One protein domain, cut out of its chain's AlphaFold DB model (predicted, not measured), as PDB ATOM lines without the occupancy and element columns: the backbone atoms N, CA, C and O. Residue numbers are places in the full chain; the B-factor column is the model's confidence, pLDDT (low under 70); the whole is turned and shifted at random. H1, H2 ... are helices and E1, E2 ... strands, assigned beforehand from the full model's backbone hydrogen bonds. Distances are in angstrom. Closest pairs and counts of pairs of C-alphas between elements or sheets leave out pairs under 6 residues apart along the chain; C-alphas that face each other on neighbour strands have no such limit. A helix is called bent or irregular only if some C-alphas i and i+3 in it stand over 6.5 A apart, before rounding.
ATOM      1  N   CYS A 141     -54.162  51.687  31.978       95.12
ATOM      2  CA  CYS A 141     -53.412  51.735  30.721       95.12
ATOM      3  C   CYS A 141     -51.946  52.138  30.948       95.12
ATOM      4  O   CYS A 141     -51.604  52.804  31.928       95.12
ATOM      5  N   TYR A 142     -51.076  51.755  30.012       95.94
ATOM      6  CA  TYR A 142     -49.640  52.054  30.079       95.94
ATOM      7  C   TYR A 142     -49.338  53.544  30.313       95.94
ATOM      8  O   TYR A 142     -48.415  53.876  31.064       95.94
ATOM      9  N   GLU A 143     -50.104  54.449  29.699       93.19
ATOM     10  CA  GLU A 143     -49.877  55.892  29.827       93.19
ATOM     11  C   GLU A 143     -50.171  56.405  31.245       93.19
ATOM     12  O   GLU A 143     -49.358  57.151  31.796       93.19
ATOM     13  N   SER A 144     -51.226  55.901  31.888       94.75
ATOM     14  CA  SER A 144     -51.610  56.227  33.273       94.75
ATOM     15  C   SER A 144     -50.821  55.463  34.344       94.75
ATOM     16  O   SER A 144     -51.025  55.681  35.540       94.75
ATOM     17  N   ALA A 145     -49.930  54.552  33.948       96.88
ATOM     18  CA  ALA A 145     -49.163  53.749  34.890       96.88
ATOM     19  C   ALA A 145     -48.283  54.621  35.806       96.88
ATOM     20  O   ALA A 145     -47.495  55.449  35.332       96.88
ATOM     21  N   THR A 146     -48.358  54.357  37.108       97.06
ATOM     22  CA  THR A 146     -47.523  54.907  38.183       97.06
ATOM     23  C   THR A 146     -46.765  53.778  38.891       97.06
ATOM     24  O   THR A 146     -46.968  52.597  38.602       97.06
ATOM     25  N   GLU A 147     -45.870  54.105  39.829       96.56
ATOM     26  CA  GLU A 147     -45.186  53.063  40.607       96.56
ATOM     27  C   GLU A 147     -46.161  52.247  41.469       96.56
ATOM     28  O   GLU A 147     -45.987  51.037  41.619       96.56
ATOM     29  N   GLU A 148     -47.194  52.892  42.012       97.06
ATOM     30  CA  GLU A 148     -48.167  52.281  42.918       97.06
ATOM     31  C   GLU A 148     -49.098  51.297  42.201       97.06
ATOM     32  O   GLU A 148     -49.483  50.279  42.781       97.06
ATOM     33  N   ASN A 149     -49.457  51.581  40.944       97.56
ATOM     34  CA  ASN A 149     -50.377  50.748  40.165       97.56
ATOM     35  C   ASN A 149     -49.678  49.844  39.129       97.56
ATOM     36  O   ASN A 149     -50.359  49.104  38.416       97.56
ATOM     37  N   LEU A 150     -48.340  49.846  39.081       98.31
ATOM     38  CA  LEU A 150     -47.527  49.186  38.051       98.31
ATOM     39  C   LEU A 150     -47.925  47.728  37.773       98.31
ATOM     40  O   LEU A 150     -48.081  47.333  36.619       98.31
ATOM     41  N   GLU A 151     -48.108  46.916  38.818       98.56
ATOM     42  CA  GLU A 151     -48.495  45.508  38.656       98.56
ATOM     43  C   GLU A 151     -49.870  45.363  37.989       98.56
ATOM     44  O   GLU A 151     -50.037  44.543  37.085       98.56
ATOM     45  N   LYS A 152     -50.848  46.171  38.418       98.56
ATOM     46  CA  LYS A 152     -52.207  46.150  37.863       98.56
ATOM     47  C   LYS A 152     -52.213  46.620  36.414       98.56
ATOM     48  O   LYS A 152     -52.888  46.010  35.591       98.56
ATOM     49  N   SER A 153     -51.420  47.644  36.106       98.62
ATOM     50  CA  SER A 153     -51.257  48.162  34.750       98.62
ATOM     51  C   SER A 153     -50.670  47.116  33.797       98.62
ATOM     52  O   SER A 153     -51.225  46.854  32.728       98.62
ATOM     53  N   ILE A 154     -49.635  46.391  34.231       98.75
ATOM     54  CA  ILE A 154     -49.065  45.282  33.455       98.75
ATOM     55  C   ILE A 154     -50.053  44.108  33.318       98.75
ATOM     56  O   ILE A 154     -50.181  43.557  32.225       98.75
ATOM     57  N   ASP A 155     -50.765  43.698  34.380       98.75
ATOM     58  CA  ASP A 155     -51.803  42.649  34.277       98.75
ATOM     59  C   ASP A 155     -52.910  43.046  33.292       98.75
ATOM     60  O   ASP A 155     -53.289  42.220  32.458       98.75
ATOM     61  N   PHE A 156     -53.360  44.303  33.330       98.31
ATOM     62  CA  PHE A 156     -54.383  44.836  32.434       98.31
ATOM     63  C   PHE A 156     -53.934  44.827  30.964       98.31
ATOM     64  O   PHE A 156     -54.609  44.228  30.123       98.31
ATOM     65  N   GLU A 157     -52.775  45.407  30.647       98.38
ATOM     66  CA  GLU A 157     -52.275  45.479  29.266       98.38
ATOM     67  C   GLU A 157     -51.951  44.092  28.688       98.38
ATOM     68  O   GLU A 157     -52.291  43.780  27.545       98.38
ATOM     69  N   VAL A 158     -51.358  43.199  29.490       98.62
ATOM     70  CA  VAL A 158     -51.086  41.821  29.056       98.62
ATOM     71  C   VAL A 158     -52.393  41.052  28.829       98.62
ATOM     72  O   VAL A 158     -52.505  40.330  27.836       98.62
ATOM     73  N   LYS A 159     -53.404  41.214  29.699       98.06
ATOM     74  CA  LYS A 159     -54.747  40.639  29.493       98.06
ATOM     75  C   LYS A 159     -55.343  41.123  28.173       98.06
ATOM     76  O   LYS A 159     -55.868  40.302  27.424       98.06
ATOM     77  N   LYS A 160     -55.244  42.428  27.898       96.50
ATOM     78  CA  LYS A 160     -55.763  43.070  26.683       96.50
ATOM     79  C   LYS A 160     -55.155  42.453  25.426       96.50
ATOM     80  O   LYS A 160     -55.903  41.953  24.590       96.50
ATOM     81  N   ILE A 161     -53.823  42.356  25.363       97.75
ATOM     82  CA  ILE A 161     -53.107  41.721  24.242       97.75
ATOM     83  C   ILE A 161     -53.604  40.288  24.021       97.75
ATOM     84  O   ILE A 161     -53.980  39.921  22.915       97.75
ATOM     85  N   PHE A 162     -53.650  39.455  25.065       98.06
ATOM     86  CA  PHE A 162     -54.067  38.056  24.903       98.06
ATOM     87  C   PHE A 162     -55.554  37.870  24.587       98.06
ATOM     88  O   PHE A 162     -55.928  36.799  24.100       98.06
ATOM     89  N   ARG A 163     -56.394  38.866  24.887       96.06
ATOM     90  CA  ARG A 163     -57.829  38.826  24.610       96.06
ATOM     91  C   ARG A 163     -58.155  39.284  23.190       96.06
ATOM     92  O   ARG A 163     -58.931  38.594  22.544       96.06
ATOM     93  N   LEU A 164     -57.567  40.386  22.728       95.94
ATOM     94  CA  LEU A 164     -57.976  41.056  21.486       95.94
ATOM     95  C   LEU A 164     -57.175  40.601  20.258       95.94
ATOM     96  O   LEU A 164     -57.731  40.356  19.193       95.94
ATOM     97  N   GLU A 165     -55.865  40.431  20.405       96.88
ATOM     98  CA  GLU A 165     -54.950  40.265  19.268       96.88
ATOM     99  C   GLU A 165     -55.026  38.894  18.564       96.88
ATOM    100  O   GLU A 165     -55.004  38.844  17.333       96.88
ATOM    101  N   PRO A 166     -55.131  37.736  19.262       97.25
ATOM    102  CA  PRO A 166     -54.966  36.441  18.597       97.25
ATOM    103  C   PRO A 166     -56.022  36.123  17.534       97.25
ATOM    104  O   PRO A 166     -55.739  35.358  16.609       97.25
ATOM    105  N   GLN A 167     -57.245  36.636  17.692       96.38
ATOM    106  CA  GLN A 167     -58.318  36.425  16.724       96.38
ATOM    107  C   GLN A 167     -58.104  37.286  15.480       96.38
ATOM    108  O   GLN A 167     -58.133  36.735  14.379       96.38
ATOM    109  N   ALA A 168     -57.822  38.578  15.667       96.31
ATOM    110  CA  ALA A 168     -57.554  39.523  14.589       96.31
ATOM    111  C   ALA A 168     -56.327  39.095  13.764       96.31
ATOM    112  O   ALA A 168     -56.457  38.814  12.578       96.31
ATOM    113  N   MET A 169     -55.195  38.808  14.417       96.56
ATOM    114  CA  MET A 169     -53.990  38.267  13.761       96.56
ATOM    115  C   MET A 169     -54.231  36.936  13.044       96.56
ATOM    116  O   MET A 169     -53.558  36.582  12.078       96.56
ATOM    117  N   GLY A 170     -55.162  36.136  13.556       96.81
ATOM    118  CA  GLY A 170     -55.566  34.916  12.885       96.81
ATOM    119  C   GLY A 170     -56.301  35.189  11.576       96.81
ATOM    120  O   GLY A 170     -56.053  34.483  10.605       96.81
ATOM    121  N   ASN A 171     -57.169  36.202  11.557       95.81
ATOM    122  CA  ASN A 171     -57.878  36.640  10.360       95.81
ATOM    123  C   ASN A 171     -56.937  37.258   9.319       95.81
ATOM    124  O   ASN A 171     -57.113  36.978   8.135       95.81
ATOM    125  N   ASP A 172     -55.914  37.999   9.752       94.81
ATOM    126  CA  ASP A 172     -54.866  38.521   8.866       94.81
ATOM    127  C   ASP A 172     -54.206  37.377   8.084       94.81
ATOM    128  O   ASP A 172     -54.166  37.387   6.852       94.81
ATOM    129  N   PHE A 173     -53.770  36.331   8.799       95.75
ATOM    130  CA  PHE A 173     -53.147  35.153   8.191       95.75
ATOM    131  C   PHE A 173     -54.095  34.443   7.223       95.75
ATOM    132  O   PHE A 173     -53.703  34.094   6.111       95.75
ATOM    133  N   ASP A 174     -55.348  34.237   7.635       95.88
ATOM    134  CA  ASP A 174     -56.370  33.588   6.808       95.88
ATOM    135  C   ASP A 174     -56.716  34.433   5.557       95.88
ATOM    136  O   ASP A 174     -57.153  33.888   4.543       95.88
ATOM    137  N   SER A 175     -56.447  35.744   5.600       93.31
ATOM    138  CA  SER A 175     -56.587  36.696   4.488       93.31
ATOM    139  C   SER A 175     -55.311  36.852   3.641       93.31
ATOM    140  O   SER A 175     -55.308  37.631   2.689       93.31
ATOM    141  N   GLY A 176     -54.242  36.105   3.944       90.94
ATOM    142  CA  GLY A 176     -52.990  36.080   3.176       90.94
ATOM    143  C   GLY A 176     -51.842  36.917   3.748       90.94
ATOM    144  O   GLY A 176     -50.758  36.915   3.164       90.94
ATOM    145  N   GLU A 177     -52.021  37.590   4.888       90.44
ATOM    146  CA  GLU A 177     -50.921  38.248   5.603       90.44
ATOM    147  C   GLU A 177     -50.170  37.234   6.478       90.44
ATOM    148  O   GLU A 177     -50.420  37.067   7.669       90.44
ATOM    149  N   ASP A 178     -49.225  36.522   5.868       92.81
ATOM    150  CA  ASP A 178     -48.431  35.475   6.521       92.81
ATOM    151  C   ASP A 178     -46.973  35.883   6.802       92.81
ATOM    152  O   ASP A 178     -46.169  35.085   7.304       92.81
ATOM    153  N   MET A 179     -46.609  37.128   6.492       92.00
ATOM    154  CA  MET A 179     -45.230  37.605   6.513       92.00
ATOM    155  C   MET A 179     -44.901  38.405   7.777       92.00
ATOM    156  O   MET A 179     -45.604  39.328   8.176       92.00
ATOM    157  N   ILE A 180     -43.760  38.090   8.384       92.06
ATOM    158  CA  ILE A 180     -43.098  38.919   9.392       92.06
ATOM    159  C   ILE A 180     -42.091  39.814   8.684       92.06
ATOM    160  O   ILE A 180     -41.268  39.326   7.903       92.06
ATOM    161  N   ILE A 181     -42.152  41.110   8.973       88.19
ATOM    162  CA  ILE A 181     -41.325  42.133   8.345       88.19
ATOM    163  C   ILE A 181     -40.682  42.961   9.445       88.19
ATOM    164  O   ILE A 181     -41.376  43.518  10.287       88.19
ATOM    165  N   GLU A 182     -39.356  43.031   9.426       86.44
ATOM    166  CA  GLU A 182     -38.566  43.759  10.416       86.44
ATOM    167  C   GLU A 182     -37.624  44.740   9.710       86.44
ATOM    168  O   GLU A 182     -36.935  44.335   8.762       86.44
ATOM    169  N   PRO A 183     -37.550  46.006  10.157       83.69
ATOM    170  CA  PRO A 183     -36.555  46.949   9.666       83.69
ATOM    171  C   PRO A 183     -35.125  46.412   9.824       83.69
ATOM    172  O   PRO A 183     -34.769  45.779  10.820       83.69
ATOM    173  N   PHE A 184     -34.283  46.687   8.834       82.12
ATOM    174  CA  PHE A 184     -32.864  46.343   8.803       82.12
ATOM    175  C   PHE A 184     -32.032  47.532   8.293       82.12
ATOM    176  O   PHE A 184     -32.559  48.589   7.941       82.12
ATOM    177  N   LEU A 185     -30.705  47.389   8.300       77.00
ATOM    178  CA  LEU A 185     -29.778  48.472   7.960       77.00
ATOM    179  C   LEU A 185     -30.072  49.092   6.584       77.00
ATOM    180  O   LEU A 185     -30.477  48.403   5.650       77.00
ATOM    181  N   PHE A 186     -29.815  50.398   6.464       76.88
ATOM    182  CA  PHE A 186     -29.916  51.164   5.212       76.88
ATOM    183  C   PHE A 186     -31.306  51.138   4.550       76.88
ATOM    184  O   PHE A 186     -31.413  51.146   3.327       76.88
ATOM    185  N   GLY A 187     -32.378  51.092   5.349       71.12
ATOM    186  CA  GLY A 187     -33.753  51.063   4.832       71.12
ATOM    187  C   GLY A 187     -34.138  49.730   4.184       71.12
ATOM    188  O   GLY A 187     -35.143  49.650   3.477       71.12
ATOM    189  N   MET A 188     -33.340  48.682   4.400       79.12
ATOM    190  CA  MET A 188     -33.693  47.318   4.026       79.12
ATOM    191  C   MET A 188     -34.658  46.720   5.051       79.12
ATOM    192  O   MET A 188     -34.769  47.196   6.174       79.12
ATOM    193  N   TYR A 189     -35.329  45.637   4.670       84.88
ATOM    194  CA  TYR A 189     -36.233  44.904   5.552       84.88
ATOM    195  C   TYR A 189     -35.897  43.422   5.491       84.88
ATOM    196  O   TYR A 189     -35.742  42.867   4.399       84.88
ATOM    197  N   MET A 190     -35.813  42.783   6.655       88.62
ATOM    198  CA  MET A 190     -35.796  41.330   6.737       88.62
ATOM    199  C   MET A 190     -37.224  40.812   6.695       88.62
ATOM    200  O   MET A 190     -38.117  41.353   7.342       88.62
ATOM    201  N   LYS A 191     -37.419  39.741   5.931       90.19
ATOM    202  CA  LYS A 191     -38.729  39.127   5.724       90.19
ATOM    203  C   LYS A 191     -38.719  37.655   6.060       90.19
ATOM    204  O   LYS A 191     -37.746  36.954   5.767       90.19
ATOM    205  N   TYR A 192     -39.819  37.178   6.615       93.62
ATOM    206  CA  TYR A 192     -40.028  35.766   6.873       93.62
ATOM    207  C   TYR A 192     -41.495  35.389   6.668       93.62
ATOM    208  O   TYR A 192     -42.362  35.903   7.361       93.62
ATOM    209  N   THR A 193     -41.761  34.468   5.744       95.06
ATOM    210  CA  THR A 193     -43.094  33.885   5.540       95.06
ATOM    211  C   THR A 193     -43.331  32.770   6.557       95.06
ATOM    212  O   THR A 193     -42.587  31.782   6.599       95.06
ATOM    213  N   CYS A 194     -44.359  32.930   7.385       96.69
ATOM    214  CA  CYS A 194     -44.763  31.942   8.376       96.69
ATOM    215  C   CYS A 194     -45.368  30.717   7.693       96.69
ATOM    216  O   CYS A 194     -46.084  30.818   6.705       96.69
ATOM    217  N   LYS A 195     -45.114  29.531   8.242       95.88
ATOM    218  CA  LYS A 195     -45.597  28.265   7.677       95.88
ATOM    219  C   LYS A 195     -46.989  27.882   8.171       95.88
ATOM    220  O   LYS A 195     -47.565  26.916   7.684       95.88
ATOM    221  N   SER A 196     -47.490  28.558   9.203       97.75
ATOM    222  CA  SER A 196     -48.798  28.269   9.785       97.75
ATOM    223  C   SER A 196     -49.376  29.472  10.520       97.75
ATOM    224  O   SER A 196     -48.638  30.263  11.112       97.75
ATOM    225  N   ARG A 197     -50.709  29.511  10.606       97.75
ATOM    226  CA  ARG A 197     -51.473  30.472  11.410       97.75
ATOM    227  C   ARG A 197     -50.993  30.543  12.860       97.75
ATOM    228  O   ARG A 197     -50.807  31.620  13.414       97.75
ATOM    229  N   SER A 198     -50.739  29.389  13.490       97.75
ATOM    230  CA  SER A 198     -50.269  29.353  14.885       97.75
ATOM    231  C   SER A 198     -48.884  29.972  15.051       97.75
ATOM    232  O   SER A 198     -48.622  30.595  16.077       97.75
ATOM    233  N   GLU A 199     -47.994  29.781  14.079       97.75
ATOM    234  CA  GLU A 199     -46.665  30.387  14.093       97.75
ATOM    235  C   GLU A 199     -46.742  31.907  13.953       97.75
ATOM    236  O   GLU A 199     -46.141  32.601  14.770       97.75
ATOM    237  N   TYR A 200     -47.523  32.399  12.986       97.50
ATOM    238  CA  TYR A 200     -47.730  33.829  12.754       97.50
ATOM    239  C   TYR A 200     -48.236  34.541  14.013       97.50
ATOM    240  O   TYR A 200     -47.564  35.433  14.534       97.50
ATOM    241  N   ILE A 201     -49.344  34.051  14.584       98.06
ATOM    242  CA  ILE A 201     -49.936  34.612  15.807       98.06
ATOM    243  C   ILE A 201     -48.923  34.586  16.959       98.06
ATOM    244  O   ILE A 201     -48.746  35.573  17.663       98.06
ATOM    245  N   LYS A 202     -48.219  33.465  17.173       98.25
ATOM    246  CA  LYS A 202     -47.246  33.365  18.274       98.25
ATOM    247  C   LYS A 202     -46.096  34.352  18.133       98.25
ATOM    248  O   LYS A 202     -45.654  34.871  19.153       98.25
ATOM    249  N   ILE A 203     -45.601  34.579  16.916       97.94
ATOM    250  CA  ILE A 203     -44.532  35.549  16.668       97.94
ATOM    251  C   ILE A 203     -45.029  36.965  16.975       97.94
ATOM    252  O   ILE A 203     -44.419  37.641  17.798       97.94
ATOM    253  N   LYS A 204     -46.164  37.371  16.398       96.31
ATOM    254  CA  LYS A 204     -46.727  38.714  16.594       96.31
ATOM    255  C   LYS A 204     -47.056  39.003  18.064       96.31
ATOM    256  O   LYS A 204     -46.635  40.025  18.596       96.31
ATOM    257  N   ILE A 205     -47.696  38.063  18.767       98.06
ATOM    258  CA  ILE A 205     -47.987  38.205  20.204       98.06
ATOM    259  C   ILE A 205     -46.701  38.274  21.036       98.06
ATOM    260  O   ILE A 205     -46.622  39.056  21.983       98.06
ATOM    261  N   ALA A 206     -45.684  37.470  20.710       97.94
ATOM    262  CA  ALA A 206     -44.401  37.544  21.405       97.94
ATOM    263  C   ALA A 206     -43.746  38.923  21.228       97.94
ATOM    264  O   ALA A 206     -43.214  39.466  22.196       97.94
ATOM    265  N   ASP A 207     -43.828  39.507  20.031       95.38
ATOM    266  CA  ASP A 207     -43.313  40.848  19.763       95.38
ATOM    267  C   ASP A 207     -44.071  41.923  20.543       95.38
ATOM    268  O   ASP A 207     -43.432  42.762  21.175       95.38
ATOM    269  N   TYR A 208     -45.404  41.853  20.594       95.81
ATOM    270  CA  TYR A 208     -46.230  42.790  21.365       95.81
ATOM    271  C   TYR A 208     -45.871  42.759  22.852       95.81
ATOM    272  O   TYR A 208     -45.585  43.798  23.446       95.81
ATOM    273  N   ILE A 209     -45.808  41.563  23.445       98.25
ATOM    274  CA  ILE A 209     -45.479  41.399  24.866       98.25
ATOM    275  C   ILE A 209     -44.078  41.928  25.178       98.25
ATOM    276  O   ILE A 209     -43.895  42.628  26.172       98.25
ATOM    277  N   ILE A 210     -43.086  41.617  24.342       96.81
ATOM    278  CA  ILE A 210     -41.701  42.008  24.614       96.81
ATOM    279  C   ILE A 210     -41.486  43.505  24.368       96.81
ATOM    280  O   ILE A 210     -40.753  44.145  25.119       96.81
ATOM    281  N   ASN A 211     -42.122  44.082  23.349       96.00
ATOM    282  CA  ASN A 211     -42.064  45.522  23.114       96.00
ATOM    283  C   ASN A 211     -42.735  46.290  24.253       96.00
ATOM    284  O   ASN A 211     -42.134  47.231  24.771       96.00
ATOM    285  N   LEU A 212     -43.905  45.837  24.710       97.94
ATOM    286  CA  LEU A 212     -44.576  46.422  25.866       97.94
ATOM    287  C   LEU A 212     -43.702  46.315  27.125       97.94
ATOM    288  O   LEU A 212     -43.515  47.309  27.823       97.94
ATOM    289  N   GLN A 213     -43.090  45.154  27.385       98.31
ATOM    290  CA  GLN A 213     -42.154  44.993  28.500       98.31
ATOM    291  C   GLN A 213     -41.006  46.007  28.424       98.31
ATOM    292  O   GLN A 213     -40.740  46.698  29.406       98.31
ATOM    293  N   ASN A 214     -40.375  46.165  27.257       97.44
ATOM    294  CA  ASN A 214     -39.304  47.146  27.064       97.44
ATOM    295  C   ASN A 214     -39.781  48.590  27.304       97.44
ATOM    296  O   ASN A 214     -39.021  49.406  27.826       97.44
ATOM    297  N   MET A 215     -41.022  48.919  26.930       97.81
ATOM    298  CA  MET A 215     -41.618  50.235  27.192       97.81
ATOM    299  C   MET A 215     -41.767  50.486  28.696       97.81
ATOM    300  O   MET A 215     -41.298  51.514  29.184       97.81
ATOM    301  N   TYR A 216     -42.314  49.529  29.453       98.50
ATOM    302  CA  TYR A 216     -42.388  49.628  30.916       98.50
ATOM    303  C   TYR A 216     -41.002  49.684  31.568       98.50
ATOM    304  O   TYR A 216     -40.780  50.505  32.450       98.50
ATOM    305  N   GLU A 217     -40.041  48.870  31.127       98.06
ATOM    306  CA  GLU A 217     -38.666  48.903  31.642       98.06
ATOM    307  C   GLU A 217     -37.954  50.231  31.356       98.06
ATOM    308  O   GLU A 217     -37.057  50.623  32.104       98.06
ATOM    309  N   LYS A 218     -38.331  50.921  30.274       97.81
ATOM    310  CA  LYS A 218     -37.840  52.265  29.958       97.81
ATOM    311  C   LYS A 218     -38.525  53.327  30.820       97.81
ATOM    312  O   LYS A 218     -37.830  54.204  31.322       97.81
ATOM    313  N   LYS A 219     -39.851  53.252  30.994       97.62
ATOM    314  CA  LYS A 219     -40.643  54.187  31.815       97.62
ATOM    315  C   LYS A 219     -40.297  54.078  33.306       97.62
ATOM    316  O   LYS A 219     -40.172  55.094  33.974       97.62
ATOM    317  N   PHE A 220     -40.059  52.863  33.799       97.50
ATOM    318  CA  PHE A 220     -39.727  52.552  35.193       97.50
ATOM    319  C   PHE A 220     -38.320  51.943  35.300       97.50
ATOM    320  O   PHE A 220     -38.140  50.799  35.736       97.50
ATOM    321  N   SER A 221     -37.300  52.703  34.883       97.06
ATOM    322  CA  SER A 221     -35.909  52.230  34.763       97.06
ATOM    323  C   SER A 221     -35.314  51.648  36.045       97.06
ATOM    324  O   SER A 221     -34.481  50.741  35.970       97.06
ATOM    325  N   ASP A 222     -35.773  52.108  37.207       97.31
ATOM    326  CA  ASP A 222     -35.279  51.672  38.518       97.31
ATOM    327  C   ASP A 222     -35.991  50.409  39.032       97.31
ATOM    328  O   ASP A 222     -35.601  49.819  40.040       97.31
ATOM    329  N   LYS A 223     -37.024  49.945  38.315       96.94
ATOM    330  CA  LYS A 223     -37.887  48.816  38.699       96.94
ATOM    331  C   LYS A 223     -37.858  47.669  37.689       96.94
ATOM    332  O   LYS A 223     -38.742  46.819  37.728       96.94
ATOM    333  N   LYS A 224     -36.848  47.582  36.812       97.75
ATOM    334  CA  LYS A 224     -36.782  46.568  35.732       97.75
ATOM    335  C   LYS A 224     -37.060  45.135  36.195       97.75
ATOM    336  O   LYS A 224     -37.827  44.430  35.558       97.75
ATOM    337  N   LYS A 225     -36.504  44.724  37.342       97.81
ATOM    338  CA  LYS A 225     -36.761  43.389  37.918       97.81
ATOM    339  C   LYS A 225     -38.224  43.187  38.323       97.81
ATOM    340  O   LYS A 225     -38.759  42.099  38.139       97.81
ATOM    341  N   SER A 226     -38.862  44.217  38.879       98.19
ATOM    342  CA  SER A 226     -40.286  44.174  39.227       98.19
ATOM    343  C   SER A 226     -41.149  44.130  37.971       98.19
ATOM    344  O   SER A 226     -42.057  43.311  37.903       98.19
ATOM    345  N   VAL A 227     -40.824  44.940  36.957       98.50
ATOM    346  CA  VAL A 227     -41.487  44.904  35.644       98.50
ATOM    347  C   VAL A 227     -41.405  43.497  35.050       98.50
ATOM    348  O   VAL A 227     -42.442  42.905  34.761       98.50
ATOM    349  N   GLU A 228     -40.206  42.921  34.946       98.06
ATOM    350  CA  GLU A 228     -40.002  41.558  34.443       98.06
ATOM    351  C   GLU A 228     -40.835  40.531  35.228       98.06
ATOM    352  O   GLU A 228     -41.521  39.692  34.638       98.06
ATOM    353  N   HIS A 229     -40.836  40.626  36.561       98.56
ATOM    354  CA  HIS A 229     -41.618  39.743  37.424       98.56
ATOM    355  C   HIS A 229     -43.131  39.859  37.173       98.56
ATOM    356  O   HIS A 229     -43.819  38.840  37.061       98.56
ATOM    357  N   PHE A 230     -43.658  41.080  37.054       98.69
ATOM    358  CA  PHE A 230     -45.076  41.314  36.781       98.69
ATOM    359  C   PHE A 230     -45.468  40.824  35.383       98.69
ATOM    360  O   PHE A 230     -46.485  40.144  35.244       98.69
ATOM    361  N   PHE A 231     -44.628  41.048  34.367       98.62
ATOM    362  CA  PHE A 231     -44.831  40.477  33.034       98.62
ATOM    363  C   PHE A 231     -44.852  38.955  33.073       98.62
ATOM    364  O   PHE A 231     -45.766  38.339  32.522       98.62
ATOM    365  N   GLN A 232     -43.895  38.332  33.764       98.44
ATOM    366  CA  GLN A 232     -43.870  36.886  33.930       98.44
ATOM    367  C   GLN A 232     -45.177  36.392  34.564       98.44
ATOM    368  O   GLN A 232     -45.809  35.489  34.018       98.44
ATOM    369  N   LYS A 233     -45.626  36.996  35.670       98.56
ATOM    370  CA  LYS A 233     -46.876  36.625  36.351       98.56
ATOM    371  C   LYS A 233     -48.091  36.726  35.418       98.56
ATOM    372  O   LYS A 233     -48.834  35.750  35.277       98.56
ATOM    373  N   SER A 234     -48.262  37.855  34.737       98.62
ATOM    374  CA  SER A 234     -49.408  38.112  33.856       98.62
ATOM    375  C   SER A 234     -49.391  37.231  32.602       98.62
ATOM    376  O   SER A 234     -50.408  36.645  32.229       98.62
ATOM    377  N   VAL A 235     -48.225  37.023  31.985       98.69
ATOM    378  CA  VAL A 235     -48.072  36.115  30.835       98.69
ATOM    379  C   VAL A 235     -48.349  34.666  31.232       98.69
ATOM    380  O   VAL A 235     -48.979  33.929  30.473       98.69
ATOM    381  N   MET A 236     -47.914  34.238  32.419       98.38
ATOM    382  CA  MET A 236     -48.222  32.902  32.942       98.38
ATOM    383  C   MET A 236     -49.727  32.692  33.138       98.38
ATOM    384  O   MET A 236     -50.219  31.589  32.886       98.38
ATOM    385  N   LYS A 237     -50.455  33.746  33.526       98.12
ATOM    386  CA  LYS A 237     -51.910  33.744  33.716       98.12
ATOM    387  C   LYS A 237     -52.675  33.700  32.388       98.12
ATOM    388  O   LYS A 237     -53.518  32.823  32.209       98.12
ATOM    389  N   TYR A 238     -52.370  34.593  31.446       98.38
ATOM    390  CA  TYR A 238     -53.178  34.774  30.231       98.38
ATOM    391  C   TYR A 238     -52.651  34.015  29.000       98.38
ATOM    392  O   TYR A 238     -53.428  33.576  28.151       98.38
ATOM    393  N   GLY A 239     -51.343  33.760  28.915       98.06
ATOM    394  CA  GLY A 239     -50.706  33.188  27.723       98.06
ATOM    395  C   GLY A 239     -50.855  31.675  27.547       98.06
ATOM    396  O   GLY A 239     -50.464  31.133  26.507       98.06
ATOM    397  N   LYS A 240     -51.423  30.966  28.531       97.12
ATOM    398  CA  LYS A 240     -51.490  29.494  28.541       97.12
ATOM    399  C   LYS A 240     -52.258  28.920  27.346       97.12
ATOM    400  O   LYS A 240     -51.829  27.915  26.786       97.12
ATOM    401  N   LYS A 241     -53.354  29.565  26.923       96.69
ATOM    402  CA  LYS A 241     -54.176  29.114  25.781       96.69
ATOM    403  C   LYS A 241     -53.369  29.069  24.479       96.69
ATOM    404  O   LYS A 241     -53.515  28.131  23.704       96.69
ATOM    405  N   LEU A 242     -52.501  30.057  24.257       96.94
ATOM    406  CA  LEU A 242     -51.740  30.194  23.015       96.94
ATOM    407  C   LEU A 242     -50.391  29.458  23.055       96.94
ATOM    408  O   LEU A 242     -50.012  28.785  22.094       96.94
ATOM    409  N   PHE A 243     -49.650  29.571  24.160       97.56
ATOM    410  CA  PHE A 243     -48.275  29.068  24.258       97.56
ATOM    411  C   PHE A 243     -48.147  27.731  25.013       97.56
ATOM    412  O   PHE A 243     -47.104  27.068  24.924       97.56
ATOM    413  N   GLY A 244     -49.210  27.282  25.685       96.12
ATOM    414  CA  GLY A 244     -49.227  26.070  26.502       96.12
ATOM    415  C   GLY A 244     -48.556  26.279  27.860       96.12
ATOM    416  O   GLY A 244     -48.657  27.347  28.458       96.12
ATOM    417  N   ASN A 245     -47.871  25.249  28.361       95.81
ATOM    418  CA  ASN A 245     -47.145  25.327  29.630       95.81
ATOM    419  C   ASN A 245     -45.909  26.234  29.519       95.81
ATOM    420  O   ASN A 245     -45.229  26.235  28.491       95.81
ATOM    421  N   ALA A 246     -45.612  26.959  30.602       96.12
ATOM    422  CA  ALA A 246     -44.528  27.943  30.683       96.12
ATOM    423  C   ALA A 246     -44.549  28.983  29.532       96.12
ATOM    424  O   ALA A 246     -43.552  29.128  28.816       96.12
ATOM    425  N   PRO A 247     -45.671  29.706  29.329       97.50
ATOM    426  CA  PRO A 247     -45.840  30.652  28.224       97.50
ATOM    427  C   PRO A 247     -44.752  31.732  28.171       97.50
ATOM    428  O   PRO A 247     -44.293  32.060  27.082       97.50
ATOM    429  N   TYR A 248     -44.266  32.221  29.317       97.12
ATOM    430  CA  TYR A 248     -43.209  33.236  29.349       97.12
ATOM    431  C   TYR A 248     -41.904  32.740  28.702       97.12
ATOM    432  O   TYR A 248     -41.373  33.374  27.792       97.12
ATOM    433  N   ASN A 249     -41.449  31.531  29.051       97.00
ATOM    434  CA  ASN A 249     -40.265  30.918  28.433       97.00
ATOM    435  C   ASN A 249     -40.471  30.657  26.932       97.00
ATOM    436  O   ASN A 249     -39.537  30.766  26.136       97.00
ATOM    437  N   LYS A 250     -41.700  30.310  26.531       97.81
ATOM    438  CA  LYS A 250     -42.046  30.099  25.120       97.81
ATOM    439  C   LYS A 250     -41.971  31.390  24.314       97.81
ATOM    440  O   LYS A 250     -41.448  31.342  23.208       97.81
ATOM    441  N   ILE A 251     -42.443  32.511  24.857       97.56
ATOM    442  CA  ILE A 251     -42.344  33.832  24.220       97.56
ATOM    443  C   ILE A 251     -40.877  34.194  23.957       97.56
ATOM    444  O   ILE A 251     -40.521  34.515  22.822       97.56
ATOM    445  N   GLN A 252     -40.003  34.022  24.954       95.56
ATOM    446  CA  GLN A 252     -38.563  34.273  24.794       95.56
ATOM    447  C   GLN A 252     -37.941  33.390  23.701       95.56
ATOM    448  O   GLN A 252     -37.183  33.866  22.851       95.56
ATOM    449  N   LYS A 253     -38.309  32.101  23.664       97.00
ATOM    450  CA  LYS A 253     -37.866  31.183  22.609       97.00
ATOM    451  C   LYS A 253     -38.362  31.613  21.226       97.00
ATOM    452  O   LYS A 253     -37.576  31.622  20.287       97.00
ATOM    453  N   VAL A 254     -39.633  31.993  21.101       96.75
ATOM    454  CA  VAL A 254     -40.220  32.441  19.829       96.75
ATOM    455  C   VAL A 254     -39.491  33.668  19.289       96.75
ATOM    456  O   VAL A 254     -39.177  33.688  18.102       96.75
ATOM    457  N   LYS A 255     -39.130  34.639  20.139       93.31
ATOM    458  CA  LYS A 255     -38.333  35.802  19.714       93.31
ATOM    459  C   LYS A 255     -36.961  35.399  19.170       93.31
ATOM    460  O   LYS A 255     -36.539  35.907  18.130       93.31
ATOM    461  N   LYS A 256     -36.270  34.469  19.836       93.81
ATOM    462  CA  LYS A 256     -34.986  33.947  19.348       93.81
ATOM    463  C   LYS A 256     -35.150  33.220  18.008       93.81
ATOM    464  O   LYS A 256     -34.436  33.524  17.055       93.81
ATOM    465  N   ASP A 257     -36.123  32.316  17.923       94.94
ATOM    466  CA  ASP A 257     -36.410  31.544  16.712       94.94
ATOM    467  C   ASP A 257     -36.802  32.471  15.543       94.94
ATOM    468  O   ASP A 257     -36.413  32.219  14.402       94.94
ATOM    469  N   LYS A 258     -37.535  33.565  15.813       95.25
ATOM    470  CA  LYS A 258     -37.880  34.608  14.833       95.25
ATOM    471  C   LYS A 258     -36.628  35.223  14.215       95.25
ATOM    472  O   LYS A 258     -36.523  35.272  12.992       95.25
ATOM    473  N   LEU A 259     -35.670  35.656  15.038       91.50
ATOM    474  CA  LEU A 259     -34.421  36.250  14.554       91.50
ATOM    475  C   LEU A 259     -33.643  35.270  13.663       91.50
ATOM    476  O   LEU A 259     -33.196  35.640  12.581       91.50
ATOM    477  N   GLU A 260     -33.526  34.007  14.077       92.44
ATOM    478  CA  GLU A 260     -32.855  32.982  13.270       92.44
ATOM    479  C   GLU A 260     -33.553  32.742  11.924       92.44
ATOM    480  O   GLU A 260     -32.886  32.571  10.902       92.44
ATOM    481  N   LYS A 261     -34.890  32.727  11.911       94.19
ATOM    482  CA  LYS A 261     -35.694  32.572  10.690       94.19
ATOM    483  C   LYS A 261     -35.516  33.755   9.746       94.19
ATOM    484  O   LYS A 261     -35.252  33.538   8.567       94.19
ATOM    485  N   LEU A 262     -35.580  34.980  10.268       92.44
ATOM    486  CA  LEU A 262     -35.324  36.197   9.498       92.44
ATOM    487  C   LEU A 262     -33.918  36.173   8.888       92.44
ATOM    488  O   LEU A 262     -33.778  36.367   7.684       92.44
ATOM    489  N   LEU A 263     -32.881  35.843   9.662       89.56
ATOM    490  CA  LEU A 263     -31.516  35.754   9.134       89.56
ATOM    491  C   LEU A 263     -31.397  34.690   8.033       89.56
ATOM    492  O   LEU A 263     -30.914  34.991   6.944       89.56
ATOM    493  N   LYS A 264     -31.894  33.468   8.264       89.50
ATOM    494  CA  LYS A 264     -31.830  32.372   7.276       89.50
ATOM    495  C   LYS A 264     -32.575  32.704   5.981       89.50
ATOM    496  O   LYS A 264     -32.063  32.417   4.901       89.50
ATOM    497  N   SER A 265     -33.748  33.329   6.074       88.75
ATOM    498  CA  SER A 265     -34.546  33.721   4.906       88.75
ATOM    499  C   SER A 265     -33.922  34.854   4.095       88.75
ATOM    500  O   SER A 265     -34.212  34.976   2.907       88.75
ATOM    501  N   ASN A 266     -33.047  35.661   4.700       88.50
ATOM    502  CA  ASN A 266     -32.448  36.829   4.053       88.50
ATOM    503  C   ASN A 266     -30.939  36.678   3.797       88.50
ATOM    504  O   ASN A 266     -30.358  37.537   3.149       88.50
ATOM    505  N   MET A 267     -30.307  35.571   4.208       78.56
ATOM    506  CA  MET A 267     -28.860  35.320   4.098       78.56
ATOM    507  C   MET A 267     -28.272  35.493   2.688       78.56
ATOM    508  O   MET A 267     -27.121  35.892   2.565       78.56
ATOM    509  N   LYS A 268     -29.044  35.228   1.625       68.00
ATOM    510  CA  LYS A 268     -28.604  35.443   0.231       68.00
ATOM    511  C   LYS A 268     -28.660  36.909  -0.219       68.00
ATOM    512  O   LYS A 268     -28.040  37.258  -1.214       68.00
TER     513      LYS A 268
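Overview. This is residues 141 to 268 of the 285 residues of an uncharacterized protein of Desulfobacteraceae bacterium (UniProt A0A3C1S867). A two-stranded hairpin, E1 and E2, packs at one end of a helical body whose middle is the long helix H2. The bent helix H1, with its arm H1a, makes an up-and-down bundle with H2 and H3, each running against the one before, while H5 crosses H2 and reaches the hairpin. The printed part has 128 residues, with five named helices and two named strands that follow along the chain as H1 E1 E2 H2 H3 H4 H5; the class is mostly helix, and the sheet, in the order E1 - E2, is antiparallel. It is compact, with a radius of gyration of the C-alphas of 15.5 A and spans of 49 by 34 by 24 A.

Along the chain. E1 is residues 179 to 183 and E2 is 189 to 193. H2, residues 197 to 219, measures 33.1 A. H1, residues 150 to 174, starts at C-alpha 150 (-47.527, 49.186, 38.051); assigned as one helix by its hydrogen bonds, it is bent, C-alphas 163 and 166 being 7.1 A apart, into H1a, 150 to 163, and H1b, 166 to 174. H3, residues 221 to 238, is irregular, with C-alphas 222 and 225 8.4 A apart. H4 is 240 to 243; H5, 247 to 266, measures 28.3 A and ends at C-alpha 266 (-32.448, 36.829, 4.053).

Arrangement. In the hairpin, N 180 and O 192 are 2.8 A apart. The closest C-alphas of E2 and H5, Tyr 192 and Leu 262, are 5.4 A apart. H5 residues 251 to 258 touch H2 residues 202 to 207, closest C-alphas Ala 206 and Ile 251, 5.1 A, only just about perpendicular at 71 degrees. H1a touches H3, C-alphas Asp 155 and Ser 234 at 5.1 A. H4 touches H5 only at the corner, only just, with 3 pairs of C-alphas within 8 A. O i to N i+4 pairs are within hydrogen-bond range throughout H1a, H1b, H2 and H5, and 12 of 14 in H3; H4 is too short for one.

Size, cuts and confidence. Glu 148 and Lys 268 have the farthest C-alphas, 49.9 A. The printed part has no cut and its links are tight; pLDDT is under 70 at residue 268.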